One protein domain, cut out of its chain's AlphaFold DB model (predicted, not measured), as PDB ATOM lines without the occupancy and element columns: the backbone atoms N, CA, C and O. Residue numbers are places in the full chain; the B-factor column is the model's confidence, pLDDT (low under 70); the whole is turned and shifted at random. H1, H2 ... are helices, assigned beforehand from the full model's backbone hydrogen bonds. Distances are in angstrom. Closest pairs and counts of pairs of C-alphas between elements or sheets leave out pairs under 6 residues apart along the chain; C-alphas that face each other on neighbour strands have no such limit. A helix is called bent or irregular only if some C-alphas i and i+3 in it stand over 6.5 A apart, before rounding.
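AT A GLANCE: This is residues 22 to 177 of the 443 residues of an uncharacterized protein of Brevibacillus panacihumi W25 (UniProt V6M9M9). The long bent helix H6 runs along one side of a cluster of mostly crossed helices, with the shorter H1 in the core and H5, H6a, H8 and H10 packed round it. Towards one end of the longest axis H2, H3 and H4 gather with H5, and towards the other end lie H6b and H7, with H8 and H9 between them and the core. The printed part has 156 residues, with ten named helices, H1 to H10 in order along the chain, and no named strand; the class is all helix. The whole is compact, with a radius of gyration of the C-alphas of 15.9 A, and spans 48 by 34 by 25 A.

IN THESE COORDINATES: By its hydrogen bonds H6, residues 81 to 107, was assigned as one helix, but it is bent: C-alphas 93 and 96 are 6.7 A apart. Its arms are H6a, residues 81 to 93, 17.7 A long from C-alpha 81 at (179.885, 180.277, 155.061), and H6b, residues 96 to 107, 16.3 A long. H1 holds residues 22 to 32, is 15.8 A long and begins with C-alpha 22 at (180.390, 166.211, 154.131). H2 is residues 35 to 44, H3 residues 46 to 52 and H4 residues 56 to 61. H5, residues 66 to 79, is 19.8 A long and irregular, with C-alphas 75 and 78 at 7.9 A. H7, residues 116 to 128, is 19.7 A long and only just irregular, with C-alphas 117 and 120 at 6.55 A. H8 is residues 133 to 142, H9 residues 151 to 158, and H10 residues 160 to 167, ending with C-alpha 167 at (188.557, 166.873, 143.162).

HOW THE PARTS SIT: The arms H6a and H6b stand at a steep tilt of 41 degrees. H6a touches H1 with residues 87 to 91 alone, the closest C-alphas being those of Leu 29 and Cys 87, 7.0 A apart. H6a also touches H2, Gly 41 to Phe 83 at 6.2 A between C-alphas, at a shallow tilt of 28 degrees, opposite ways. H6b touches no helix; its closest C-alpha to H8 is Ala 96, 6.7 A from that of Leu 139. H1 and H5 are the hub, touching four helices each. They touch each other at a steep tilt of 50 degrees, with the C-alphas of Ala 27 and Tyr 74 closest at 5.0 A. H1 touches H8 at 64 degrees, a steep tilt, with the C-alphas of Ala 28 and Ser 134 at 4.4 A. H10 touches H1, closest at the C-alphas of Ala 31 and Thr 167, 5.3 A apart. H8 and H9 form a helical hairpin at a shallow tilt of 13 degrees, Ile 137 to Ile 152 being closest at 5.8 A between C-alphas. H7 and H9 are close but not clearly touching, with the C-alphas of Met 123 and Leu 155 at 7.7 A. H3 touches H5, Val 52 to Arg 72 at 5.9 A between C-alphas, and H4 touches H2, Lys 43 to Thr 56 at 5.8 A. In H1, H3, H4, H6a, H6b, H8, H9 and H10 every O i to N i+4 pair is within hydrogen-bond range; in H2 it is 5 of 6, in H5 6 of 10 and in H7 7 of 9.

THE WHOLE: The two C-alphas farthest apart are those of Ser 57 and Asn 108, at 48.7 A. The printed part has no cut and no long link; H6 to H7 and H8 to H9 are short links of 8 residues each, and the others are tight. Mean pLDDT of the printed part is 90.9, and residues 144 to 145 are under 70.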
ATOM      1  N   ASP A  22     180.315 164.746 154.304       88.81
ATOM      2  CA  ASP A  22     180.390 166.211 154.131       88.81
ATOM      3  C   ASP A  22     181.676 166.685 153.436       88.81
ATOM      4  O   ASP A  22     181.655 167.514 152.523       88.81
ATOM      5  N   LYS A  23     182.816 166.093 153.811       90.56
ATOM      6  CA  LYS A  23     184.124 166.408 153.222       90.56
ATOM      7  C   LYS A  23     184.190 166.146 151.713       90.56
ATOM      8  O   LYS A  23     184.836 166.904 150.991       90.56
ATOM      9  N   TYR A  24     183.519 165.104 151.226       93.75
ATOM     10  CA  TYR A  24     183.522 164.745 149.809       93.75
ATOM     11  C   TYR A  24     182.573 165.628 149.006       93.75
ATOM     12  O   TYR A  24     182.925 166.121 147.937       93.75
ATOM     13  N   VAL A  25     181.394 165.915 149.556       94.50
ATOM     14  CA  VAL A  25     180.425 166.795 148.892       94.50
ATOM     15  C   VAL A  25     180.889 168.257 148.861       94.50
ATOM     16  O   VAL A  25     180.568 168.984 147.919       94.50
ATOM     17  N   ASP A  26     181.680 168.705 149.842       95.88
ATOM     18  CA  ASP A  26     182.331 170.021 149.826       95.88
ATOM     19  C   ASP A  26     183.471 170.081 148.798       95.88
ATOM     20  O   ASP A  26     183.602 171.072 148.073       95.88
ATOM     21  N   ALA A  27     184.264 169.013 148.672       96.12
ATOM     22  CA  ALA A  27     185.303 168.922 147.651       96.12
ATOM     23  C   ALA A  27     184.713 168.908 146.230       96.12
ATOM     24  O   ALA A  27     185.221 169.611 145.353       96.12
ATOM     25  N   ALA A  28     183.613 168.178 146.021       96.38
ATOM     26  CA  ALA A  28     182.870 168.158 144.765       96.38
ATOM     27  C   ALA A  28     182.370 169.558 144.376       96.38
ATOM     28  O   ALA A  28     182.632 170.014 143.265       96.38
ATOM     29  N   LEU A  29     181.755 170.293 145.311       96.44
ATOM     30  CA  LEU A  29     181.275 171.655 145.062       96.44
ATOM     31  C   LEU A  29     182.412 172.603 144.630       96.44
ATOM     32  O   LEU A  29     182.262 173.387 143.691       96.44
ATOM     33  N   LEU A  30     183.576 172.529 145.282       96.38
ATOM     34  CA  LEU A  30     184.740 173.345 144.915       96.38
ATOM     35  C   LEU A  30     185.339 172.935 143.552       96.38
ATOM     36  O   LEU A  30     185.815 173.788 142.789       96.38
ATOM     37  N   ALA A  31     185.267 171.649 143.200       95.12
ATOM     38  CA  ALA A  31     185.679 171.108 141.901       95.12
ATOM     39  C   ALA A  31     184.754 171.507 140.729       95.12
ATOM     40  O   ALA A  31     185.131 171.358 139.559       95.12
ATOM     41  N   GLU A  32     183.637 172.183 141.005       94.69
ATOM     42  CA  GLU A  32     182.780 172.797 139.982       94.69
ATOM     43  C   GLU A  32     183.078 174.286 139.728       94.69
ATOM     44  O   GLU A  32     182.753 174.814 138.668       94.69
ATOM     45  N   MET A  33     183.764 174.972 140.646       94.50
ATOM     46  CA  MET A  33     184.025 176.414 140.531       94.50
ATOM     47  C   MET A  33     185.053 176.785 139.450       94.50
ATOM     48  O   MET A  33     186.212 176.383 139.551       94.50
ATOM     49  N   PRO A  34     184.725 177.646 138.467       94.12
ATOM     50  CA  PRO A  34     185.726 178.183 137.555       94.12
ATOM     51  C   PRO A  34     186.862 178.838 138.332       94.12
ATOM     52  O   PRO A  34     186.608 179.520 139.327       94.12
ATOM     53  N   ASP A  35     188.091 178.696 137.836       92.38
ATOM     54  CA  ASP A  35     189.289 179.227 138.487       92.38
ATOM     55  C   ASP A  35     189.080 180.675 138.937       92.38
ATOM     56  O   ASP A  35     189.271 181.003 140.103       92.38
ATOM     57  N   LEU A  36     188.597 181.542 138.043       91.69
ATOM     58  CA  LEU A  36     188.370 182.949 138.369       91.69
ATOM     59  C   LEU A  36     187.475 183.126 139.607       91.69
ATOM     60  O   LEU A  36     187.841 183.886 140.501       91.69
ATOM     61  N   THR A  37     186.347 182.419 139.683       93.06
ATOM     62  CA  THR A  37     185.410 182.474 140.817       93.06
ATOM     63  C   THR A  37     186.045 181.906 142.082       93.06
ATOM     64  O   THR A  37     185.950 182.520 143.142       93.06
ATOM     65  N   LEU A  38     186.752 180.779 141.960       93.88
ATOM     66  CA  LEU A  38     187.447 180.129 143.067       93.88
ATOM     67  C   LEU A  38     188.495 181.072 143.680       93.88
ATOM     68  O   LEU A  38     188.403 181.408 144.859       93.88
ATOM     69  N   TYR A  39     189.443 181.570 142.878       93.44
ATOM     70  CA  TYR A  39     190.527 182.441 143.349       93.44
ATOM     71  C   TYR A  39     190.001 183.785 143.874       93.44
ATOM     72  O   TYR A  39     190.463 184.262 144.912       93.44
ATOM     73  N   THR A  40     189.045 184.420 143.184       92.69
ATOM     74  CA  THR A  40     188.513 185.725 143.619       92.69
ATOM     75  C   THR A  40     187.657 185.615 144.872       92.69
ATOM     76  O   THR A  40     187.803 186.449 145.763       92.69
ATOM     77  N   GLY A  41     186.824 184.578 144.985       92.38
ATOM     78  CA  GLY A  41     186.015 184.339 146.173       92.38
ATOM     79  C   GLY A  41     186.869 184.015 147.399       92.38
ATOM     80  O   GLY A  41     186.700 184.645 148.441       92.38
ATOM     81  N   LEU A  42     187.863 183.129 147.255       93.19
ATOM     82  CA  LEU A  42     188.804 182.801 148.335       93.19
ATOM     83  C   LEU A  42     189.591 184.020 148.807       93.19
ATOM     84  O   LEU A  42     189.807 184.191 150.004       93.19
ATOM     85  N   LYS A  43     189.989 184.904 147.883       92.69
ATOM     86  CA  LYS A  43     190.725 186.132 148.204       92.69
ATOM     87  C   LYS A  43     189.979 187.034 149.194       92.69
ATOM     88  O   LYS A  43     190.624 187.732 149.976       92.69
ATOM     89  N   LEU A  44     188.647 187.036 149.151       91.44
ATOM     90  CA  LEU A  44     187.802 187.862 150.016       91.44
ATOM     91  C   LEU A  44     187.605 187.247 151.412       91.44
ATOM     92  O   LEU A  44     187.270 187.958 152.359       91.44
ATOM     93  N   GLU A  45     187.882 185.954 151.572       92.19
ATOM     94  CA  GLU A  45     187.554 185.178 152.768       92.19
ATOM     95  C   GLU A  45     188.786 184.955 153.646       92.19
ATOM     96  O   GLU A  45     189.329 183.862 153.805       92.19
ATOM     97  N   THR A  46     189.235 186.054 154.255       90.44
ATOM     98  CA  THR A  46     190.464 186.125 155.066       90.44
ATOM     99  C   THR A  46     190.496 185.145 156.243       90.44
ATOM    100  O   THR A  46     191.566 184.641 156.588       90.44
ATOM    101  N   LYS A  47     189.340 184.838 156.849       92.38
ATOM    102  CA  LYS A  47     189.232 183.848 157.935       92.38
ATOM    103  C   LYS A  47     189.527 182.435 157.437       92.38
ATOM    104  O   LYS A  47     190.296 181.720 158.077       92.38
ATOM    105  N   LEU A  48     188.959 182.074 156.287       93.50
ATOM    106  CA  LEU A  48     189.164 180.778 155.650       93.50
ATOM    107  C   LEU A  48     190.623 180.628 155.208       93.50
ATOM    108  O   LEU A  48     191.272 179.655 155.573       93.50
ATOM    109  N   LEU A  49     191.182 181.643 154.540       93.31
ATOM    110  CA  LEU A  49     192.593 181.663 154.134       93.31
ATOM    111  C   LEU A  49     193.554 181.455 155.312       93.31
ATOM    112  O   LEU A  49     194.465 180.631 155.231       93.31
ATOM    113  N   LYS A  50     193.322 182.153 156.433       93.00
ATOM    114  CA  LYS A  50     194.144 182.006 157.642       93.00
ATOM    115  C   LYS A  50     194.076 180.590 158.210       93.00
ATOM    116  O   LYS A  50     195.098 180.077 158.652       93.00
ATOM    117  N   LYS A  51     192.893 179.973 158.210       93.69
ATOM    118  CA  LYS A  51     192.701 178.619 158.734       93.69
ATOM    119  C   LYS A  51     193.369 177.561 157.860       93.69
ATOM    120  O   LYS A  51     194.023 176.665 158.373       93.69
ATOM    121  N   VAL A  52     193.233 177.718 156.549       93.19
ATOM    122  CA  VAL A  52     193.773 176.808 155.537       93.19
ATOM    123  C   VAL A  52     195.296 176.989 155.352       93.19
ATOM    124  O   VAL A  52     195.959 176.177 154.707       93.19
ATOM    125  N   GLY A  53     195.878 178.050 155.925       92.69
ATOM    126  CA  GLY A  53     197.308 178.344 155.826       92.69
ATOM    127  C   GLY A  53     197.727 178.824 154.436       92.69
ATOM    128  O   GLY A  53     198.847 178.555 154.013       92.69
ATOM    129  N   ILE A  54     196.830 179.504 153.713       92.31
ATOM    130  CA  ILE A  54     197.107 180.080 152.393       92.31
ATOM    131  C   ILE A  54     197.121 181.603 152.509       92.31
ATOM    132  O   ILE A  54     196.213 182.219 153.067       92.31
ATOM    133  N   THR A  55     198.140 182.239 151.947       92.19
ATOM    134  CA  THR A  55     198.242 183.696 151.891       92.19
ATOM    135  C   THR A  55     197.499 184.268 150.683       92.19
ATOM    136  O   THR A  55     197.424 183.677 149.604       92.19
ATOM    137  N   THR A  56     196.998 185.498 150.811       90.00
ATOM    138  CA  THR A  56     196.368 186.230 149.697       90.00
ATOM    139  C   THR A  56     197.320 186.401 148.501       90.00
ATOM    140  O   THR A  56     196.880 186.467 147.348       90.00
ATOM    141  N   SER A  57     198.629 186.466 148.764       89.75
ATOM    142  CA  SER A  57     199.681 186.574 147.753       89.75
ATOM    143  C   SER A  57     199.827 185.297 146.924       89.75
ATOM    144  O   SER A  57     199.949 185.401 145.707       89.75
ATOM    145  N   GLU A  58     199.761 184.115 147.545       90.06
ATOM    146  CA  GLU A  58     199.804 182.816 146.849       90.06
ATOM    147  C   GLU A  58     198.598 182.641 145.916       90.06
ATOM    148  O   GLU A  58     198.763 182.321 144.737       90.06
ATOM    149  N   ILE A  59     197.395 182.983 146.394       90.50
ATOM    150  CA  ILE A  59     196.168 183.004 145.576       90.50
ATOM    151  C   ILE A  59     196.307 183.976 144.398       90.50
ATOM    152  O   ILE A  59     195.969 183.638 143.266       90.50
ATOM    153  N   THR A  60     196.832 185.184 144.635       89.06
ATOM    154  CA  THR A  60     196.964 186.210 143.584       89.06
ATOM    155  C   THR A  60     198.012 185.828 142.534       89.06
ATOM    156  O   THR A  60     197.832 186.126 141.355       89.06
ATOM    157  N   ARG A  61     199.091 185.151 142.941       89.44
ATOM    158  CA  ARG A  61     200.149 184.667 142.042       89.44
ATOM    159  C   ARG A  61     199.799 183.350 141.348       89.44
ATOM    160  O   ARG A  61     200.591 182.905 140.525       89.44
ATOM    161  N   LYS A  62     198.649 182.739 141.668       86.88
ATOM    162  CA  LYS A  62     198.250 181.402 141.197       86.88
ATOM    163  C   LYS A  62     199.357 180.360 141.406       86.88
ATOM    164  O   LYS A  62     199.594 179.519 140.550       86.88
ATOM    165  N   SER A  63     200.051 180.428 142.545       87.25
ATOM    166  CA  SER A  63     201.177 179.530 142.843       87.25
ATOM    167  C   SER A  63     200.751 178.106 143.206       87.25
ATOM    168  O   SER A  63     201.608 177.258 143.413       87.25
ATOM    169  N   MET A  64     199.446 177.859 143.318       88.12
ATOM    170  CA  MET A  64     198.858 176.564 143.630       88.12
ATOM    171  C   MET A  64     197.890 176.165 142.526       88.12
ATOM    172  O   MET A  64     197.115 176.994 142.027       88.12
ATOM    173  N   THR A  65     197.907 174.884 142.188       91.12
ATOM    174  CA  THR A  65     196.932 174.266 141.298       91.12
ATOM    175  C   THR A  65     195.552 174.255 141.948       91.12
ATOM    176  O   THR A  65     195.394 174.293 143.172       91.12
ATOM    177  N   ARG A  66     194.515 174.156 141.116       90.00
ATOM    178  CA  ARG A  66     193.134 174.048 141.588       90.00
ATOM    179  C   ARG A  66     192.938 172.890 142.568       90.00
ATOM    180  O   ARG A  66     192.283 173.073 143.589       90.00
ATOM    181  N   LYS A  67     193.522 171.725 142.275       91.00
ATOM    182  CA  LYS A  67     193.410 170.524 143.116       91.00
ATOM    183  C   LYS A  67     193.985 170.754 144.509       91.00
ATOM    184  O   LYS A  67     193.332 170.429 145.491       91.00
ATOM    185  N   GLU A  68     195.152 171.386 144.599       91.75
ATOM    186  CA  GLU A  68     195.764 171.724 145.889       91.75
ATOM    187  C   GLU A  68     194.896 172.702 146.689       91.75
ATOM    188  O   GLU A  68     194.772 172.572 147.906       91.75
ATOM    189  N   ILE A  69     194.257 173.670 146.023       93.44
ATOM    190  CA  ILE A  69     193.332 174.598 146.687       93.44
ATOM    191  C   ILE A  69     192.107 173.851 147.206       93.44
ATOM    192  O   ILE A  69     191.765 174.015 148.374       93.44
ATOM    193  N   VAL A  70     191.470 173.018 146.375       94.69
ATOM    194  CA  VAL A  70     190.317 172.203 146.788       94.69
ATOM    195  C   VAL A  70     190.692 171.371 148.009       94.69
ATOM    196  O   VAL A  70     190.031 171.504 149.034       94.69
ATOM    197  N   GLN A  71     191.792 170.611 147.940       93.50
ATOM    198  CA  GLN A  71     192.281 169.739 149.013       93.50
ATOM    199  C   GLN A  71     192.474 170.453 150.352       93.50
ATOM    200  O   GLN A  71     192.199 169.880 151.404       93.50
ATOM    201  N   ARG A  72     192.967 171.694 150.332       93.56
ATOM    202  CA  ARG A  72     193.185 172.451 151.565       93.56
ATOM    203  C   ARG A  72     191.914 173.147 152.063       93.56
ATOM    204  O   ARG A  72     191.749 173.320 153.266       93.56
ATOM    205  N   VAL A  73     191.024 173.563 151.160       94.12
ATOM    206  CA  VAL A  73     189.846 174.379 151.494       94.12
ATOM    207  C   VAL A  73     188.629 173.536 151.877       94.12
ATOM    208  O   VAL A  73     187.905 173.941 152.789       94.12
ATOM    209  N   TYR A  74     188.401 172.379 151.242       94.12
ATOM    210  CA  TYR A  74     187.203 171.560 151.488       94.12
ATOM    211  C   TYR A  74     186.972 171.207 152.972       94.12
ATOM    212  O   TYR A  74     185.824 171.304 153.397       94.12
ATOM    213  N   PRO A  75     187.993 170.898 153.812       93.19
ATOM    214  CA  PRO A  75     187.766 170.541 155.219       93.19
ATOM    215  C   PRO A  75     187.223 171.696 156.069       93.19
ATOM    216  O   PRO A  75     186.802 171.499 157.206       93.19
ATOM    217  N   HIS A  76     187.302 172.923 155.553       94.56
ATOM    218  CA  HIS A  76     186.982 174.151 156.274       94.56
ATOM    219  C   HIS A  76     185.895 174.973 155.575       94.56
ATOM    220  O   HIS A  76     185.605 176.092 156.004       94.56
ATOM    221  N   LEU A  77     185.281 174.442 154.511       93.75
ATOM    222  CA  LEU A  77     184.334 175.186 153.682       93.75
ATOM    223  C   LEU A  77     183.121 175.677 154.486       93.75
ATOM    224  O   LEU A  77     182.715 176.828 154.327       93.75
ATOM    225  N   PHE A  78     182.608 174.849 155.401       89.56
ATOM    226  CA  PHE A  78     181.509 175.203 156.306       89.56
ATOM    227  C   PHE A  78     181.779 176.479 157.121       89.56
ATOM    228  O   PHE A  78     180.904 177.327 157.293       89.56
ATOM    229  N   GLU A  79     183.012 176.657 157.594       89.31
ATOM    230  CA  GLU A  79     183.392 177.807 158.420       89.31
ATOM    231  C   GLU A  79     183.521 179.095 157.607       89.31
ATOM    232  O   GLU A  79     183.346 180.200 158.129       89.31
ATOM    233  N   GLY A  80     183.787 178.958 156.309       91.56
ATOM    234  CA  GLY A  80     183.730 180.026 155.323       91.56
ATOM    235  C   GLY A  80     182.337 180.169 154.717       91.56
ATOM    236  O   GLY A  80     182.216 180.155 153.498       91.56
ATOM    237  N   TYR A  81     181.283 180.316 155.530       92.06
ATOM    238  CA  TYR A  81     179.885 180.277 155.061       92.06
ATOM    239  C   TYR A  81     179.567 181.235 153.898       92.06
ATOM    240  O   TYR A  81     178.777 180.911 153.014       92.06
ATOM    241  N   ASN A  82     180.189 182.413 153.860       92.38
ATOM    242  CA  ASN A  82     180.059 183.344 152.736       92.38
ATOM    243  C   ASN A  82     180.676 182.781 151.446       92.38
ATOM    244  O   ASN A  82     180.082 182.909 150.377       92.38
ATOM    245  N   PHE A  83     181.850 182.149 151.549       94.94
ATOM    246  CA  PHE A  83     182.495 181.473 150.428       94.94
ATOM    247  C   PHE A  83     181.665 180.285 149.956       94.94
ATOM    248  O   PHE A  83     181.393 180.159 148.769       94.94
ATOM    249  N   TYR A  84     181.198 179.463 150.897       95.12
ATOM    250  CA  TYR A  84     180.270 178.376 150.622       95.12
ATOM    251  C   TYR A  84     179.047 178.885 149.851       95.12
ATOM    252  O   TYR A  84     178.741 178.375 148.779       95.12
ATOM    253  N   ASN A  85     178.401 179.953 150.330       94.44
ATOM    254  CA  ASN A  85     177.247 180.543 149.652       94.44
ATOM    255  C   ASN A  85     177.569 181.069 148.261       94.44
ATOM    256  O   ASN A  85     176.733 180.945 147.370       94.44
ATOM    257  N   LEU A  86     178.752 181.650 148.061       94.50
ATOM    258  CA  LEU A  86     179.210 182.050 146.736       94.50
ATOM    259  C   LEU A  86     179.314 180.830 145.813       94.50
ATOM    260  O   LEU A  86     178.816 180.886 144.690       94.50
ATOM    261  N   CYS A  87     179.908 179.735 146.291       94.81
ATOM    262  CA  CYS A  87     180.043 178.502 145.524       94.81
ATOM    263  C   CYS A  87     178.685 177.883 145.184       94.81
ATOM    264  O   CYS A  87     178.436 177.565 144.024       94.81
ATOM    265  N   VAL A  88     177.786 177.769 146.164       94.50
ATOM    266  CA  VAL A  88     176.433 177.237 145.945       94.50
ATOM    267  C   VAL A  88     175.640 178.136 145.006       94.50
ATOM    268  O   VAL A  88     175.030 177.638 144.069       94.50
ATOM    269  N   SER A  89     175.681 179.455 145.197       92.88
ATOM    270  CA  SER A  89     174.973 180.394 144.317       92.88
ATOM    271  C   SER A  89     175.466 180.278 142.881       92.88
ATOM    272  O   SER A  89     174.656 180.179 141.968       92.88
ATOM    273  N   PHE A  90     176.787 180.231 142.687       93.94
ATOM    274  CA  PHE A  90     177.367 180.029 141.366       93.94
ATOM    275  C   PHE A  90     176.900 178.705 140.752       93.94
ATOM    276  O   PHE A  90     176.461 178.674 139.606       93.94
ATOM    277  N   TRP A  91     176.973 177.614 141.514       94.56
ATOM    278  CA  TRP A  91     176.582 176.303 141.018       94.56
ATOM    279  C   TRP A  91     175.092 176.259 140.644       94.56
ATOM    280  O   TRP A  91     174.757 175.857 139.534       94.56
ATOM    281  N   MET A  92     174.210 176.763 141.509       92.12
ATOM    282  CA  MET A  92     172.763 176.807 141.269       92.12
ATOM    283  C   MET A  92     172.393 177.679 140.064       92.12
ATOM    284  O   MET A  92     171.550 177.287 139.259       92.12
ATOM    285  N   ASP A  93     173.017 178.852 139.922       90.38
ATOM    286  CA  ASP A  93     172.653 179.810 138.874       90.38
ATOM    287  C   ASP A  93     173.245 179.450 137.494       90.38
ATOM    288  O   ASP A  93     172.692 179.873 136.478       90.38
ATOM    289  N   PHE A  94     174.348 178.687 137.430       89.50
ATOM    290  CA  PHE A  94     175.065 178.433 136.166       89.50
ATOM    291  C   PHE A  94     175.245 176.964 135.782       89.50
ATOM    292  O   PHE A  94     175.335 176.679 134.592       89.50
ATOM    293  N   VAL A  95     175.334 176.047 136.746       90.75
ATOM    294  CA  VAL A  95     175.671 174.636 136.487       90.75
ATOM    295  C   VAL A  95     174.440 173.747 136.637       90.75
ATOM    296  O   VAL A  95     174.151 172.945 135.755       90.75
ATOM    297  N   ALA A  96     173.666 173.942 137.707       92.00
ATOM    298  CA  ALA A  96     172.499 173.123 138.017       92.00
ATOM    299  C   ALA A  96     171.469 173.105 136.884       92.00
ATOM    300  O   ALA A  96     170.968 172.045 136.535       92.00
ATOM    301  N   SER A  97     171.179 174.267 136.287       90.31
ATOM    302  CA  SER A  97     170.137 174.377 135.257       90.31
ATOM    303  C   SER A  97     170.473 173.573 133.996       90.31
ATOM    304  O   SER A  97     169.594 172.905 133.470       90.31
ATOM    305  N   ASP A  98     171.737 173.578 133.550       91.00
ATOM    306  CA  ASP A  98     172.177 172.809 132.371       91.00
ATOM    307  C   ASP A  98     172.142 171.297 132.645       91.00
ATOM    308  O   ASP A  98     171.708 170.520 131.801       91.00
ATOM    309  N   ILE A  99     172.545 170.866 133.844       92.19
ATOM    310  CA  ILE A  99     172.503 169.443 134.216       92.19
ATOM    311  C   ILE A  99     171.058 168.952 134.325       92.19
ATOM    312  O   ILE A  99     170.728 167.913 133.758       92.19
ATOM    313  N   ILE A 100     170.202 169.703 135.025       92.94
ATOM    314  CA  ILE A 100     168.786 169.364 135.192       92.94
ATOM    315  C   ILE A 100     168.111 169.282 133.820       92.94
ATOM    316  O   ILE A 100     167.501 168.263 133.521       92.94
ATOM    317  N   GLU A 101     168.294 170.283 132.952       92.56
ATOM    318  CA  GLU A 101     167.695 170.295 131.611       92.56
ATOM    319  C   GLU A 101     168.130 169.086 130.767       92.56
ATOM    320  O   GLU A 101     167.313 168.494 130.064       92.56
ATOM    321  N   ARG A 102     169.403 168.677 130.849       92.94
ATOM    322  CA  ARG A 102     169.899 167.492 130.130       92.94
ATOM    323  C   ARG A 102     169.280 166.198 130.640       92.94
ATOM    324  O   ARG A 102     168.884 165.375 129.820       92.94
ATOM    325  N   ILE A 103     169.194 166.023 131.959       92.19
ATOM    326  CA  ILE A 103     168.599 164.825 132.570       92.19
ATOM    327  C   ILE A 103     167.101 164.765 132.256       92.19
ATOM    328  O   ILE A 103     166.620 163.737 131.790       92.19
ATOM    329  N   GLU A 104     166.372 165.868 132.439       93.62
ATOM    330  CA  GLU A 104     164.928 165.931 132.169       93.62
ATOM    331  C   GLU A 104     164.606 165.680 130.692       93.62
ATOM    332  O   GLU A 104     163.606 165.041 130.366       93.62
ATOM    333  N   LYS A 105     165.472 166.138 129.780       92.38
ATOM    334  CA  LYS A 105     165.328 165.882 128.345       92.38
ATOM    335  C   LYS A 105     165.553 164.415 127.983       92.38
ATOM    336  O   LYS A 105     164.826 163.905 127.136       92.38
ATOM    337  N   GLU A 106     166.546 163.766 128.585       91.69
ATOM    338  CA  GLU A 106     166.828 162.349 128.330       91.69
ATOM    339  C   GLU A 106     165.727 161.453 128.903       91.69
ATOM    340  O   GLU A 106     165.222 160.565 128.223       91.69
ATOM    341  N   GLN A 107     165.304 161.731 130.138       91.19
ATOM    342  CA  GLN A 107     164.295 160.938 130.844       91.19
ATOM    343  C   GLN A 107     162.858 161.293 130.449       91.19
ATOM    344  O   GLN A 107     161.916 160.597 130.825       91.19
ATOM    345  N   ASN A 108     162.671 162.379 129.694       92.25
ATOM    346  CA  ASN A 108     161.372 162.894 129.267       92.25
ATOM    347  C   ASN A 108     160.373 163.076 130.435       92.25
ATOM    348  O   ASN A 108     159.167 162.869 130.285       92.25
ATOM    349  N   CYS A 109     160.881 163.457 131.608       91.06
ATOM    350  CA  CYS A 109     160.115 163.753 132.818       91.06
ATOM    351  C   CYS A 109     160.872 164.765 133.690       91.06
ATOM    352  O   CYS A 109     162.060 165.012 133.479       91.06
ATOM    353  N   ALA A 110     160.182 165.387 134.649       90.88
ATOM    354  CA  ALA A 110     160.838 166.319 135.561       90.88
ATOM    355  C   ALA A 110     161.764 165.565 136.527       90.88
ATOM    356  O   ALA A 110     161.446 164.462 136.964       90.88
ATOM    357  N   ILE A 111     162.866 166.185 136.960       89.12
ATOM    358  CA  ILE A 111     163.876 165.524 137.808       89.12
ATOM    359  C   ILE A 111     163.302 165.005 139.138       89.12
ATOM    360  O   ILE A 111     163.814 164.062 139.731       89.12
ATOM    361  N   LYS A 112     162.211 165.627 139.598       88.44
ATOM    362  CA  LYS A 112     161.476 165.278 140.823       88.44
ATOM    363  C   LYS A 112     160.548 164.070 140.659       88.44
ATOM    364  O   LYS A 112     160.041 163.564 141.652       88.44
ATOM    365  N   GLU A 113     160.268 163.675 139.421       89.31
ATOM    366  CA  GLU A 113     159.359 162.581 139.069       89.31
ATOM    367  C   GLU A 113     160.108 161.267 138.802       89.31
ATOM    368  O   GLU A 113     159.474 160.220 138.699       89.31
ATOM    369  N   ILE A 114     161.442 161.314 138.728       89.62
ATOM    370  CA  ILE A 114     162.310 160.152 138.508       89.62
ATOM    371  C   ILE A 114     162.318 159.271 139.765       89.62
ATOM    372  O   ILE A 114     162.612 159.754 140.865       89.62
ATOM    373  N   ALA A 115     162.017 157.981 139.604       89.50
ATOM    374  CA  ALA A 115     162.021 157.019 140.702       89.50
ATOM    375  C   ALA A 115     163.452 156.747 141.198       89.50
ATOM    376  O   ALA A 115     164.420 156.897 140.454       89.50
ATOM    377  N   LEU A 116     163.606 156.357 142.470       88.19
ATOM    378  CA  LEU A 116     164.931 156.179 143.081       88.19
ATOM    379  C   LEU A 116     165.749 155.095 142.359       88.19
ATOM    380  O   LEU A 116     166.967 155.206 142.244       88.19
ATOM    381  N   GLU A 117     165.063 154.069 141.869       89.00
ATOM    382  CA  GLU A 117     165.625 152.898 141.203       89.00
ATOM    383  C   GLU A 117     166.231 153.235 139.831       89.00
ATOM    384  O   GLU A 117     167.213 152.617 139.427       89.00
ATOM    385  N   ASP A 118     165.703 154.255 139.151       90.62
ATOM    386  CA  ASP A 118     166.136 154.646 137.804       90.62
ATOM    387  C   ASP A 118     167.422 155.493 137.831       90.62
ATOM    388  O   ASP A 118     168.131 155.626 136.829       90.62
ATOM    389  N   TRP A 119     167.772 156.057 138.993       91.12
ATOM    390  CA  TRP A 119     168.944 156.919 139.127       91.12
ATOM    391  C   TRP A 119     170.263 156.202 138.865       91.12
ATOM    392  O   TRP A 119     171.220 156.859 138.460       91.12
ATOM    393  N   GLU A 120     170.345 154.883 139.060       89.88
ATOM    394  CA  GLU A 120     171.575 154.145 138.765       89.88
ATOM    395  C   GLU A 120     171.920 154.156 137.272       89.88
ATOM    396  O   GLU A 120     173.055 154.465 136.904       89.88
ATOM    397  N   GLU A 121     170.933 153.908 136.412       90.25
ATOM    398  CA  GLU A 121     171.113 153.960 134.959       90.25
ATOM    399  C   GLU A 121     171.404 155.393 134.490       90.25
ATOM    400  O   GLU A 121     172.296 155.619 133.668       90.25
ATOM    401  N   ILE A 122     170.730 156.384 135.087       91.50
ATOM    402  CA  ILE A 122     170.954 157.807 134.798       91.50
ATOM    403  C   ILE A 122     172.376 158.237 135.172       91.50
ATOM    404  O   ILE A 122     172.997 159.001 134.432       91.50
ATOM    405  N   MET A 123     172.910 157.763 136.301       90.81
ATOM    406  CA  MET A 123     174.290 158.040 136.707       90.81
ATOM    407  C   MET A 123     175.280 157.487 135.681       90.81
ATOM    408  O   MET A 123     176.175 158.213 135.242       90.81
ATOM    409  N   ASP A 124     175.105 156.236 135.263       90.69
ATOM    410  CA  ASP A 124     176.004 155.595 134.305       90.69
ATOM    411  C   ASP A 124     175.969 156.304 132.952       90.69
ATOM    412  O   ASP A 124     177.023 156.612 132.387       90.69
ATOM    413  N   TRP A 125     174.769 156.642 132.479       94.38
ATOM    414  CA  TRP A 125     174.570 157.447 131.280       94.38
ATOM    415  C   TRP A 125     175.247 158.819 131.396       94.38
ATOM    416  O   TRP A 125     176.057 159.181 130.544       94.38
ATOM    417  N   ALA A 126     174.999 159.565 132.477       91.38
ATOM    418  CA  ALA A 126     175.547 160.907 132.661       91.38
ATOM    419  C   ALA A 126     177.084 160.898 132.646       91.38
ATOM    420  O   ALA A 126     177.728 161.733 132.003       91.38
ATOM    421  N   ILE A 127     177.689 159.919 133.318       90.56
ATOM    422  CA  ILE A 127     179.142 159.765 133.398       90.56
ATOM    423  C   ILE A 127     179.753 159.268 132.071       90.56
ATOM    424  O   ILE A 127     180.924 159.570 131.791       90.56
ATOM    425  N   GLN A 128     178.999 158.535 131.241       90.62
ATOM    426  CA  GLN A 128     179.379 158.177 129.865       90.62
ATOM    427  C   GLN A 128     179.292 159.379 128.914       90.62
ATOM    428  O   GLN A 128     180.230 159.619 128.150       90.62
ATOM    429  N   GLU A 129     178.266 160.217 129.062       89.31
ATOM    430  CA  GLU A 129     178.078 161.503 128.364       89.31
ATOM    431  C   GLU A 129     179.020 162.618 128.861       89.31
ATOM    432  O   GLU A 129     178.819 163.813 128.624       89.31
ATOM    433  N   LYS A 130     180.115 162.230 129.527       89.00
ATOM    434  CA  LYS A 130     181.187 163.109 130.009       89.00
ATOM    435  C   LYS A 130     180.722 164.156 131.030       89.00
ATOM    436  O   LYS A 130     181.415 165.162 131.207       89.00
ATOM    437  N   MET A 131     179.603 163.940 131.729       92.88
ATOM    438  CA  MET A 131     179.321 164.710 132.941       92.88
ATOM    439  C   MET A 131     180.332 164.334 134.023       92.88
ATOM    440  O   MET A 131     180.799 163.195 134.103       92.88
ATOM    441  N   LYS A 132     180.703 165.315 134.844       94.56
ATOM    442  CA  LYS A 132     181.642 165.083 135.938       94.56
ATOM    443  C   LYS A 132     180.949 164.380 137.092       94.56
ATOM    444  O   LYS A 132     179.789 164.667 137.402       94.56
ATOM    445  N   VAL A 133     181.702 163.542 137.790       94.62
ATOM    446  CA  VAL A 133     181.249 162.897 139.026       94.62
ATOM    447  C   VAL A 133     180.941 163.966 140.081       94.62
ATOM    448  O   VAL A 133     179.885 163.929 140.709       94.62
ATOM    449  N   SER A 134     181.786 164.994 140.208       95.25
ATOM    450  CA  SER A 134     181.573 166.137 141.104       95.25
ATOM    451  C   SER A 134     180.285 166.913 140.813       95.25
ATOM    452  O   SER A 134     179.621 167.368 141.748       95.25
ATOM    453  N   SER A 135     179.891 167.034 139.542       95.00
ATOM    454  CA  SER A 135     178.637 167.685 139.156       95.00
ATOM    455  C   SER A 135     177.418 166.889 139.636       95.00
ATOM    456  O   SER A 135     176.508 167.484 140.211       95.00
ATOM    457  N   MET A 136     177.425 165.560 139.476       94.31
ATOM    458  CA  MET A 136     176.345 164.673 139.940       94.31
ATOM    459  C   MET A 136     176.239 164.641 141.468       94.31
ATOM    460  O   MET A 136     175.147 164.769 142.013       94.31
ATOM    461  N   ILE A 137     177.373 164.581 142.174       95.00
ATOM    462  CA  ILE A 137     177.402 164.686 143.644       95.00
ATOM    463  C   ILE A 137     176.770 166.003 144.103       95.00
ATOM    464  O   ILE A 137     175.959 166.028 145.029       95.00
ATOM    465  N   THR A 138     177.134 167.110 143.453       94.81
ATOM    466  CA  THR A 138     176.617 168.435 143.812       94.81
ATOM    467  C   THR A 138     175.126 168.563 143.480       94.81
ATOM    468  O   THR A 138     174.382 169.168 144.251       94.81
ATOM    469  N   LEU A 139     174.667 167.929 142.396       94.00
ATOM    470  CA  LEU A 139     173.249 167.815 142.050       94.00
ATOM    471  C   LEU A 139     172.465 167.089 143.138       94.00
ATOM    472  O   LEU A 139     171.525 167.663 143.681       94.00
ATOM    473  N   PHE A 140     172.886 165.884 143.516       92.94
ATOM    474  CA  PHE A 140     172.216 165.095 144.554       92.94
ATOM    475  C   PHE A 140     172.232 165.777 145.916       92.94
ATOM    476  O   PHE A 140     171.303 165.619 146.705       92.94
ATOM    477  N   ARG A 141     173.262 166.583 146.192       92.38
ATOM    478  CA  ARG A 141     173.316 167.381 147.414       92.38
ATOM    479  C   ARG A 141     172.179 168.405 147.486       92.38
ATOM    480  O   ARG A 141     171.632 168.601 148.571       92.38
ATOM    481  N   PHE A 142     171.845 169.071 146.377       91.12
ATOM    482  CA  PHE A 142     170.965 170.250 146.379       91.12
ATOM    483  C   PHE A 142     169.579 170.049 145.746       91.12
ATOM    484  O   PHE A 142     168.668 170.814 146.069       91.12
ATOM    485  N   VAL A 143     169.379 169.049 144.884       85.62
ATOM    486  CA  VAL A 143     168.074 168.740 144.273       85.62
ATOM    487  C   VAL A 143     167.297 167.776 145.170       85.62
ATOM    488  O   VAL A 143     167.766 166.674 145.427       85.62
ATOM    489  N   ASP A 144     166.134 168.216 145.674       66.00
ATOM    490  CA  ASP A 144     165.220 167.456 146.558       66.00
ATOM    491  C   ASP A 144     165.924 166.618 147.650       66.00
ATOM    492  O   ASP A 144     165.632 165.454 147.922       66.00
ATOM    493  N   SER A 145     166.855 167.309 148.311       66.12
ATOM    494  CA  SER A 145     167.583 166.969 149.539       66.12
ATOM    495  C   SER A 145     166.597 166.576 150.650       66.12
ATOM    496  O   SER A 145     166.011 167.480 151.257       66.12
ATOM    497  N   PRO A 146     166.271 165.275 150.851       73.62
ATOM    498  CA  PRO A 146     167.183 164.212 151.313       73.62
ATOM    499  C   PRO A 146     167.089 162.862 150.560       73.62
ATOM    500  O   PRO A 146     167.775 161.912 150.931       73.62
ATOM    501  N   VAL A 147     166.238 162.731 149.535       83.19
ATOM    502  CA  VAL A 147     165.930 161.421 148.913       83.19
ATOM    503  C   VAL A 147     167.118 160.871 148.116       83.19
ATOM    504  O   VAL A 147     167.331 159.664 148.086       83.19
ATOM    505  N   LEU A 148     167.926 161.756 147.525       88.94
ATOM    506  CA  LEU A 148     169.075 161.393 146.687       88.94
ATOM    507  C   LEU A 148     170.400 161.299 147.459       88.94
ATOM    508  O   LEU A 148     171.394 160.810 146.930       88.94
ATOM    509  N   HIS A 149     170.439 161.746 148.720       90.88
ATOM    510  CA  HIS A 149     171.650 161.689 149.551       90.88
ATOM    511  C   HIS A 149     172.237 160.275 149.694       90.88
ATOM    512  O   HIS A 149     173.459 160.155 149.595       90.88
ATOM    513  N   PRO A 150     171.427 159.203 149.841       89.81
ATOM    514  CA  PRO A 150     171.939 157.834 149.911       89.81
ATOM    515  C   PRO A 150     172.676 157.360 148.650       89.81
ATOM    516  O   PRO A 150     173.443 156.406 148.731       89.81
ATOM    517  N   LEU A 151     172.479 158.014 147.498       90.88
ATOM    518  CA  LEU A 151     173.144 157.652 146.241       90.88
ATOM    519  C   LEU A 151     174.550 158.253 146.112       90.88
ATOM    520  O   LEU A 151     175.356 157.780 145.313       90.88
ATOM    521  N   ILE A 152     174.872 159.286 146.898       92.81
ATOM    522  CA  ILE A 152     176.174 159.962 146.827       92.81
ATOM    523  C   ILE A 152     177.331 159.003 147.169       92.81
ATOM    524  O   ILE A 152     178.299 158.981 146.404       92.81
ATOM    525  N   PRO A 153     177.269 158.188 148.245       92.06
ATOM    526  CA  PRO A 153     178.301 157.192 148.515       92.06
ATOM    527  C   PRO A 153     178.499 156.196 147.372       92.06
ATOM    528  O   PRO A 153     179.632 155.993 146.942       92.06
ATOM    529  N   ALA A 154     177.405 155.655 146.827       90.44
ATOM    530  CA  ALA A 154     177.449 154.679 145.739       90.44
ATOM    531  C   ALA A 154     178.151 155.242 144.490       90.44
ATOM    532  O   ALA A 154     178.940 154.556 143.845       90.44
ATOM    533  N   LEU A 155     177.931 156.522 144.175       91.06
ATOM    534  CA  LEU A 155     178.581 157.188 143.045       91.06
ATOM    535  C   LEU A 155     180.098 157.369 143.261       91.06
ATOM    536  O   LEU A 155     180.877 157.228 142.315       91.06
ATOM    537  N   ILE A 156     180.534 157.651 144.494       92.06
ATOM    538  CA  ILE A 156     181.963 157.754 144.836       92.06
ATOM    539  C   ILE A 156     182.636 156.373 144.783       92.06
ATOM    540  O   ILE A 156     183.745 156.269 144.260       92.06
ATOM    541  N   GLU A 157     181.961 155.327 145.267       91.12
ATOM    542  CA  GLU A 157     182.436 153.935 145.216       91.12
ATOM    543  C   GLU A 157     182.551 153.401 143.792       91.12
ATOM    544  O   GLU A 157     183.512 152.708 143.470       91.12
ATOM    545  N   LYS A 158     181.595 153.749 142.925       91.12
ATOM    546  CA  LYS A 158     181.566 153.303 141.528       91.12
ATOM    547  C   LYS A 158     182.587 154.035 140.653       91.12
ATOM    548  O   LYS A 158     183.104 153.464 139.696       91.12
ATOM    549  N   TYR A 159     182.899 155.298 140.969       91.81
ATOM    550  CA  TYR A 159     183.794 156.142 140.162       91.81
ATOM    551  C   TYR A 159     184.935 156.822 140.945       91.81
ATOM    552  O   TYR A 159     185.189 158.022 140.756       91.81
ATOM    553  N   PRO A 160     185.724 156.084 141.745       90.75
ATOM    554  CA  PRO A 160     186.712 156.666 142.655       90.75
ATOM    555  C   PRO A 160     187.854 157.367 141.913       90.75
ATOM    556  O   PRO A 160     188.318 158.435 142.320       90.75
ATOM    557  N   LYS A 161     188.278 156.812 140.769       89.12
ATOM    558  CA  LYS A 161     189.331 157.396 139.923       89.12
ATOM    559  C   LYS A 161     188.907 158.727 139.313       89.12
ATOM    560  O   LYS A 161     189.670 159.687 139.381       89.12
ATOM    561  N   LYS A 162     187.701 158.799 138.738       90.88
ATOM    562  CA  LYS A 162     187.169 160.041 138.151       90.88
ATOM    563  C   LYS A 162     186.967 161.100 139.235       90.88
ATOM    564  O   LYS A 162     187.437 162.223 139.078       90.88
ATOM    565  N   TYR A 163     186.401 160.709 140.378       93.12
ATOM    566  CA  TYR A 163     186.250 161.594 141.531       93.12
ATOM    567  C   TYR A 163     187.594 162.183 141.998       93.12
ATOM    568  O   TYR A 163     187.717 163.398 142.178       93.12
ATOM    569  N   TYR A 164     188.635 161.354 142.137       92.06
ATOM    570  CA  TYR A 164     189.979 161.819 142.494       92.06
ATOM    571  C   TYR A 164     190.598 162.711 141.408       92.06
ATOM    572  O   TYR A 164     191.232 163.725 141.705       92.06
ATOM    573  N   GLN A 165     190.404 162.374 140.131       90.50
ATOM    574  CA  GLN A 165     190.885 163.190 139.017       90.50
ATOM    575  C   GLN A 165     190.241 164.581 138.991       90.50
ATOM    576  O   GLN A 165     190.922 165.538 138.625       90.50
ATOM    577  N   GLU A 166     188.982 164.708 139.405       92.12
ATOM    578  CA  GLU A 166     188.240 165.970 139.430       92.12
ATOM    579  C   GLU A 166     188.533 166.798 140.688       92.12
ATOM    580  O   GLU A 166     188.844 167.987 140.594       92.12
ATOM    581  N   THR A 167     188.480 166.173 141.866       91.94
ATOM    582  CA  THR A 167     188.557 166.873 143.162       91.94
ATOM    583  C   THR A 167     189.960 166.902 143.764       91.94
ATOM    584  O   THR A 167     190.276 167.774 144.572       91.94
ATOM    585  N   GLY A 168     190.817 165.948 143.394       89.62
ATOM    586  CA  GLY A 168     192.088 165.683 144.068       89.62
ATOM    587  C   GLY A 168     191.938 165.010 145.436       89.62
ATOM    588  O   GLY A 168     192.944 164.777 146.099       89.62
ATOM    589  N   VAL A 169     190.729 164.688 145.899       89.81
ATOM    590  CA  VAL A 169     190.508 164.081 147.219       89.81
ATOM    591  C   VAL A 169     190.382 162.571 147.064       89.81
ATOM    592  O   VAL A 169     189.542 162.095 146.305       89.81
ATOM    593  N   LYS A 170     191.232 161.806 147.760       89.44
ATOM    594  CA  LYS A 170     191.135 160.340 147.773       89.44
ATOM    595  C   LYS A 170     189.914 159.934 148.618       89.44
ATOM    596  O   LYS A 170     189.811 160.412 149.755       89.44
ATOM    597  N   PRO A 171     188.983 159.113 148.097       86.50
ATOM    598  CA  PRO A 171     187.940 158.529 148.931       86.50
ATOM    599  C   PRO A 171     188.589 157.690 150.045       86.50
ATOM    600  O   PRO A 171     189.655 157.110 149.838       86.50
ATOM    601  N   GLY A 172     188.019 157.742 151.247       82.81
ATOM    602  CA  GLY A 172     188.582 157.108 152.440       82.81
ATOM    603  C   GLY A 172     188.172 155.643 152.591       82.81
ATOM    604  O   GLY A 172     187.552 155.070 151.700       82.81
ATOM    605  N   GLU A 173     188.519 155.056 153.736       75.56
ATOM    606  CA  GLU A 173     188.220 153.658 154.094       75.56
ATOM    607  C   GLU A 173     186.721 153.401 154.319       75.56
ATOM    608  O   GLU A 173     186.281 152.257 154.336       75.56
ATOM    609  N   GLU A 174     185.923 154.461 154.470       78.38
ATOM    610  CA  GLU A 174     184.461 154.403 154.533       78.38
ATOM    611  C   GLU A 174     183.793 153.921 153.232       78.38
ATOM    612  O   GLU A 174     182.600 153.626 153.249       78.38
ATOM    613  N   PHE A 175     184.547 153.828 152.134       79.69
ATOM    614  CA  PHE A 175     184.082 153.337 150.841       79.69
ATOM    615  C   PHE A 175     184.655 151.949 150.548       79.69
ATOM    616  O   PHE A 175     185.853 151.713 150.726       79.69
ATOM    617  N   GLN A 176     183.826 151.035 150.042       75.12
ATOM    618  CA  GLN A 176     184.244 149.673 149.678       75.12
ATOM    619  C   GLN A 176     185.005 149.648 148.340       75.12
ATOM    620  O   GLN A 176     184.546 149.098 147.341       75.12
ATOM    621  N   LEU A 177     186.190 150.259 148.307       71.56
ATOM    622  CA  LEU A 177     187.042 150.312 147.119       71.56
ATOM    623  C   LEU A 177     187.784 148.984 146.907       71.56
ATOM    624  O   LEU A 177     188.442 148.475 147.815       71.56
TER     625      LEU A 177